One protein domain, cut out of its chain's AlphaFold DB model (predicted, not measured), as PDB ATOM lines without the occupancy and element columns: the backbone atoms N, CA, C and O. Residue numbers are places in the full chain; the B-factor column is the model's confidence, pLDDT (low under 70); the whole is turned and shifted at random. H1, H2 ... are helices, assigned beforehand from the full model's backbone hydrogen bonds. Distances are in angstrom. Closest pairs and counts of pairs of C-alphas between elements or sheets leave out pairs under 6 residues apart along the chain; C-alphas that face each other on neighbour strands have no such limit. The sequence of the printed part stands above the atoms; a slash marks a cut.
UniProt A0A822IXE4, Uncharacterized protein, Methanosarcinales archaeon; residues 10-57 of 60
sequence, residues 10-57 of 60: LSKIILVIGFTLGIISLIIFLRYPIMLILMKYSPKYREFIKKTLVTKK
ATOM      1  N   LEU A  10      29.775   2.181  58.278       85.12
ATOM      2  CA  LEU A  10      30.102   3.388  57.509       85.12
ATOM      3  C   LEU A  10      30.888   3.090  56.226       85.12
ATOM      4  O   LEU A  10      30.543   3.598  55.161       85.12
ATOM      5  N   SER A  11      31.914   2.241  56.302       85.62
ATOM      6  CA  SER A  11      32.738   1.874  55.145       85.62
ATOM      7  C   SER A  11      31.926   1.126  54.086       85.62
ATOM      8  O   SER A  11      32.111   1.371  52.896       85.62
ATOM      9  N   LYS A  12      30.975   0.274  54.500       85.06
ATOM     10  CA  LYS A  12      30.028  -0.388  53.582       85.06
ATOM     11  C   LYS A  12      29.153   0.617  52.843       85.06
ATOM     12  O   LYS A  12      29.000   0.517  51.630       85.06
ATOM     13  N   ILE A  13      28.594   1.582  53.571       90.00
ATOM     14  CA  ILE A  13      27.712   2.606  53.001       90.00
ATOM     15  C   ILE A  13      28.478   3.450  51.977       90.00
ATOM     16  O   ILE A  13      28.019   3.608  50.847       90.00
ATOM     17  N   ILE A  14      29.675   3.925  52.331       91.31
ATOM     18  CA  ILE A  14      30.522   4.721  51.430       91.31
ATOM     19  C   ILE A  14      30.915   3.909  50.190       91.31
ATOM     20  O   ILE A  14      30.899   4.445  49.085       91.31
ATOM     21  N   LEU A  15      31.212   2.617  50.349       89.56
ATOM     22  CA  LEU A  15      31.538   1.733  49.233       89.56
ATOM     23  C   LEU A  15      30.361   1.588  48.259       89.56
ATOM     24  O   LEU A  15      30.545   1.746  47.054       89.56
ATOM     25  N   VAL A  16      29.150   1.337  48.764       90.69
ATOM     26  CA  VAL A  16      27.944   1.209  47.930       90.69
ATOM     27  C   VAL A  16      27.618   2.530  47.228       90.69
ATOM     28  O   VAL A  16      27.325   2.545  46.031       90.69
ATOM     29  N   ILE A  17      27.715   3.658  47.935       93.62
ATOM     30  CA  ILE A  17      27.447   4.985  47.363       93.62
ATOM     31  C   ILE A  17      28.500   5.344  46.308       93.62
ATOM     32  O   ILE A  17      28.156   5.745  45.199       93.62
ATOM     33  N   GLY A  18      29.784   5.156  46.610       92.19
ATOM     34  CA  GLY A  18      30.869   5.419  45.667       92.19
ATOM     35  C   GLY A  18      30.769   4.546  44.417       92.19
ATOM     36  O   GLY A  18      30.942   5.034  43.301       92.19
ATOM     37  N   PHE A  19      30.409   3.272  44.584       91.88
ATOM     38  CA  PHE A  19      30.224   2.346  43.471       91.88
ATOM     39  C   PHE A  19      29.025   2.718  42.590       91.88
ATOM     40  O   PHE A  19      29.145   2.749  41.365       91.88
ATOM     41  N   THR A  20      27.884   3.061  43.191       94.75
ATOM     42  CA  THR A  20      26.689   3.478  42.439       94.75
ATOM     43  C   THR A  20      26.920   4.790  41.687       94.75
ATOM     44  O   THR A  20      26.595   4.870  40.501       94.75
ATOM     45  N   LEU A  21      27.566   5.781  42.312       95.38
ATOM     46  CA  LEU A  21      27.976   7.021  41.641       95.38
ATOM     47  C   LEU A  21      28.965   6.758  40.498       95.38
ATOM     48  O   LEU A  21      28.823   7.335  39.418       95.38
ATOM     49  N   GLY A  22      29.925   5.853  40.701       93.69
ATOM     50  CA  GLY A  22      30.871   5.429  39.671       93.69
ATOM     51  C   GLY A  22      30.180   4.813  38.452       93.69
ATOM     52  O   GLY A  22      30.469   5.206  37.321       93.69
ATOM     53  N   ILE A  23      29.217   3.911  38.666       94.25
ATOM     54  CA  ILE A  23      28.430   3.298  37.583       94.25
ATOM     55  C   ILE A  23      27.620   4.353  36.827       94.25
ATOM     56  O   ILE A  23      27.643   4.378  35.597       94.25
ATOM     57  N   ILE A  24      26.919   5.241  37.539       94.00
ATOM     58  CA  ILE A  24      26.115   6.294  36.903       94.00
ATOM     59  C   ILE A  24      27.008   7.204  36.052       94.00
ATOM     60  O   ILE A  24      26.679   7.491  34.898       94.00
ATOM     61  N   SER A  25      28.160   7.609  36.590       92.38
ATOM     62  CA  SER A  25      29.147   8.417  35.869       92.38
ATOM     63  C   SER A  25      29.642   7.712  34.602       92.38
ATOM     64  O   SER A  25      29.652   8.305  33.521       92.38
ATOM     65  N   LEU A  26      29.952   6.415  34.695       92.25
ATOM     66  CA  LEU A  26      30.384   5.603  33.558       92.25
ATOM     67  C   LEU A  26      29.306   5.527  32.464       92.25
ATOM     68  O   LEU A  26      29.618   5.688  31.283       92.25
ATOM     69  N   ILE A  27      28.037   5.339  32.838       91.06
ATOM     70  CA  ILE A  27      26.907   5.299  31.894       91.06
ATOM     71  C   ILE A  27      26.762   6.640  31.160       91.06
ATOM     72  O   ILE A  27      26.574   6.664  29.941       91.06
ATOM     73  N   ILE A  28      26.871   7.761  31.879       89.75
ATOM     74  CA  ILE A  28      26.795   9.101  31.280       89.75
ATOM     75  C   ILE A  28      27.970   9.327  30.326       89.75
ATOM     76  O   ILE A  28      27.763   9.803  29.207       89.75
ATOM     77  N   PHE A  29      29.180   8.941  30.733       91.00
ATOM     78  CA  PHE A  29      30.375   9.043  29.903       91.00
ATOM     79  C   PHE A  29      30.248   8.220  28.615       91.00
ATOM     80  O   PHE A  29      30.552   8.722  27.535       91.00
ATOM     81  N   LEU A  30      29.722   6.994  28.702       91.06
ATOM     82  CA  LEU A  30      29.508   6.097  27.560       91.06
ATOM     83  C   LEU A  30      28.391   6.556  26.614       91.06
ATOM     84  O   LEU A  30      28.389   6.181  25.440       91.06
ATOM     85  N   ARG A  31      27.456   7.393  27.072       86.62
ATOM     86  CA  ARG A  31      26.325   7.852  26.253       86.62
ATOM     87  C   ARG A  31      26.772   8.541  24.959       86.62
ATOM     88  O   ARG A  31      26.218   8.271  23.893       86.62
ATOM     89  N   TYR A  32      27.769   9.418  25.046       85.38
ATOM     90  CA  TYR A  32      28.308  10.152  23.898       85.38
ATOM     91  C   TYR A  32      29.029   9.263  22.870       85.38
ATOM     92  O   TYR A  32      28.663   9.329  21.694       85.38
ATOM     93  N   PRO A  33      30.006   8.415  23.247       89.25
ATOM     94  CA  PRO A  33      30.668   7.529  22.298       89.25
ATOM     95  C   PRO A  33      29.702   6.512  21.687       89.25
ATOM     96  O   PRO A  33      29.783   6.277  20.485       89.25
ATOM     97  N   ILE A  34      28.734   5.977  22.443       89.44
ATOM     98  CA  ILE A  34      27.692   5.098  21.881       89.44
ATOM     99  C   ILE A  34      26.903   5.832  20.788       89.44
ATOM    100  O   ILE A  34      26.717   5.297  19.695       89.44
ATOM    101  N   MET A  35      26.489   7.078  21.041       87.00
ATOM    102  CA  MET A  35      25.781   7.894  20.050       87.00
ATOM    103  C   MET A  35      26.640   8.160  18.804       87.00
ATOM    104  O   MET A  35      26.139   8.055  17.684       87.00
ATOM    105  N   LEU A  36      27.930   8.464  18.977       86.69
ATOM    106  CA  LEU A  36      28.876   8.680  17.873       86.69
ATOM    107  C   LEU A  36      29.080   7.416  17.029       86.69
ATOM    108  O   LEU A  36      29.049   7.489  15.800       86.69
ATOM    109  N   ILE A  37      29.244   6.260  17.673       89.94
ATOM    110  CA  ILE A  37      29.369   4.961  17.002       89.94
ATOM    111  C   ILE A  37      28.094   4.676  16.202       89.94
ATOM    112  O   ILE A  37      28.168   4.398  15.006       89.94
ATOM    113  N   LEU A  38      26.917   4.820  16.816       87.38
ATOM    114  CA  LEU A  38      25.640   4.608  16.132       87.38
ATOM    115  C   LEU A  38      25.464   5.549  14.934       87.38
ATOM    116  O   LEU A  38      24.989   5.121  13.884       87.38
ATOM    117  N   MET A  39      25.897   6.805  15.051       86.12
ATOM    118  CA  MET A  39      25.845   7.776  13.957       86.12
ATOM    119  C   MET A  39      26.824   7.446  12.819       86.12
ATOM    120  O   MET A  39      26.534   7.766  11.665       86.12
ATOM    121  N   LYS A  40      27.955   6.797  13.129       87.50
ATOM    122  CA  LYS A  40      28.951   6.348  12.147       87.50
ATOM    123  C   LYS A  40      28.494   5.106  11.377       87.50
ATOM    124  O   LYS A  40      28.670   5.062  10.165       87.50
ATOM    125  N   TYR A  41      27.921   4.114  12.059       89.06
ATOM    126  CA  TYR A  41      27.593   2.819  11.449       89.06
ATOM    127  C   TYR A  41      26.157   2.716  10.921       89.06
ATOM    128  O   TYR A  41      25.911   1.948   9.994       89.06
ATOM    129  N   SER A  42      25.200   3.463  11.482       87.56
ATOM    130  CA  SER A  42      23.784   3.339  11.122       87.56
ATOM    131  C   SER A  42      23.251   4.597  10.424       87.56
ATOM    132  O   SER A  42      23.009   5.617  11.081       87.56
ATOM    133  N   PRO A  43      22.973   4.544   9.104       84.38
ATOM    134  CA  PRO A  43      22.367   5.670   8.393       84.38
ATOM    135  C   PRO A  43      20.958   5.986   8.917       84.38
ATOM    136  O   PRO A  43      20.597   7.156   9.029       84.38
ATOM    137  N   LYS A  44      20.199   4.966   9.351       86.81
ATOM    138  CA  LYS A  44      18.879   5.138   9.988       86.81
ATOM    139  C   LYS A  44      18.978   5.950  11.282       86.81
ATOM    140  O   LYS A  44      18.168   6.844  11.517       86.81
ATOM    141  N   TYR A  45      19.990   5.671  12.107       84.75
ATOM    142  CA  TYR A  45      20.218   6.423  13.342       84.75
ATOM    143  C   TYR A  45      20.637   7.870  13.054       84.75
ATOM    144  O   TYR A  45      20.169   8.802  13.706       84.75
ATOM    145  N   ARG A  46      21.459   8.084  12.022       82.44
ATOM    146  CA  ARG A  46      21.859   9.424  11.576       82.44
ATOM    147  C   ARG A  46      20.663  10.263  11.111       82.44
ATOM    148  O   ARG A  46      20.568  11.435  11.475       82.44
ATOM    149  N   GLU A  47      19.737   9.677  10.353       88.00
ATOM    150  CA  GLU A  47      18.489  10.348   9.960       88.00
ATOM    151  C   GLU A  47      17.578  10.641  11.154       88.00
ATOM    152  O   GLU A  47      17.013  11.734  11.239       88.00
ATOM    153  N   PHE A  48      17.477   9.705  12.100       86.38
ATOM    154  CA  PHE A  48      16.727   9.896  13.340       86.38
ATOM    155  C   PHE A  48      17.256  11.088  14.150       86.38
ATOM    156  O   PHE A  48      16.475  11.969  14.519       86.38
ATOM    157  N   ILE A  49      18.578  11.164  14.358       83.81
ATOM    158  CA  ILE A  49      19.245  12.281  15.047       83.81
ATOM    159  C   ILE A  49      19.029  13.597  14.292       83.81
ATOM    160  O   ILE A  49      18.718  14.618  14.902       83.81
ATOM    161  N   LYS A  50      19.137  13.595  12.957       82.38
ATOM    162  CA  LYS A  50      18.904  14.797  12.143       82.38
ATOM    163  C   LYS A  50      17.473  15.320  12.309       82.38
ATOM    164  O   LYS A  50      17.297  16.518  12.511       82.38
ATOM    165  N   LYS A  51      16.464  14.440  12.280       82.94
ATOM    166  CA  LYS A  51      15.059  14.818  12.511       82.94
ATOM    167  C   LYS A  51      14.858  15.386  13.918       82.94
ATOM    168  O   LYS A  51      14.301  16.469  14.055       82.94
ATOM    169  N   THR A  52      15.384  14.720  14.947       80.81
ATOM    170  CA  THR A  52      15.244  15.181  16.342       80.81
ATOM    171  C   THR A  52      15.975  16.496  16.622       80.81
ATOM    172  O   THR A  52      15.437  17.337  17.338       80.81
ATOM    173  N   LEU A  53      17.161  16.725  16.044       73.38
ATOM    174  CA  LEU A  53      17.893  17.992  16.175       73.38
ATOM    175  C   LEU A  53      17.203  19.156  15.450       73.38
ATOM    176  O   LEU A  53      17.234  20.280  15.947       73.38
ATOM    177  N   VAL A  54      16.568  18.904  14.299       68.50
ATOM    178  CA  VAL A  54      15.799  19.924  13.566       68.50
ATOM    179  C   VAL A  54      14.559  20.343  14.356       68.50
ATOM    180  O   VAL A  54      14.293  21.537  14.453       68.50
ATOM    181  N   THR A  55      13.856  19.401  14.994       61.22
ATOM    182  CA  THR A  55      12.713  19.710  15.875       61.22
ATOM    183  C   THR A  55      13.138  20.426  17.161       61.22
ATOM    184  O   THR A  55      12.375  21.221  17.699       61.22
ATOM    185  N   LYS A  56      14.357  20.171  17.655       62.75
ATOM    186  CA  LYS A  56      14.897  20.804  18.868       62.75
ATOM    187  C   LYS A  56      15.562  22.159  18.650       62.75
ATOM    188  O   LYS A  56      15.925  22.774  19.649       62.75
ATOM    189  N   LYS A  57      15.747  22.634  17.410       58.19
ATOM    190  CA  LYS A  57      16.174  24.022  17.204       58.19
ATOM    191  C   LYS A  57      15.063  24.920  17.752       58.19
ATOM    192  O   LYS A  57      13.978  24.913  17.169       58.19
TER     193      LYS A  57
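Overview. This is residues 10 to 57 of the 60 residues of an uncharacterized protein of Methanosarcinales archaeon (UniProt A0A822IXE4). Two helices meet near their ends as an L: H1 is the long arm, and H2 turns off about perpendicular at its far end as a short foot. H1 makes the longest axis, with residues 10 to 34 standing free. The printed part has 48 residues, H1 then H2, no named strand, and is all helix. It is extended, with a radius of gyration of the C-alphas of 16.9 A and spans of 49 by 24 by 10 A.

Arrangement. Begin with H1, residues 10 to 41, which has a kink of 28 degrees near residue 33. Past Ser 42, a tight link, comes H2, residues 43 to 56. The two touch only at the corner, with residues 38 to 40 of H1 and 45 to 46 of H2 alone; their closest C-alphas, of Met 39 and Arg 46, are 4.9 A apart. Their lines stand about perpendicular, at 74 degrees. Every O i to N i+4 pair is within hydrogen-bond range in H2, and 26 of 28 are in H1.

Along the chain. Find C-alpha 10 at (30.102, 3.388, 57.509); from there H1 runs 46.1 A to C-alpha 41 at (27.593, 2.819, 11.449). H2 runs 19.9 A from C-alpha 43 to C-alpha 56 at (14.897, 20.804, 18.868).

Size, cuts and confidence. The C-alphas farthest apart, of Leu 10 and Pro 43, are 49.8 A apart. The printed part has no cut. Look to residues 54 to 57 for pLDDT under 70.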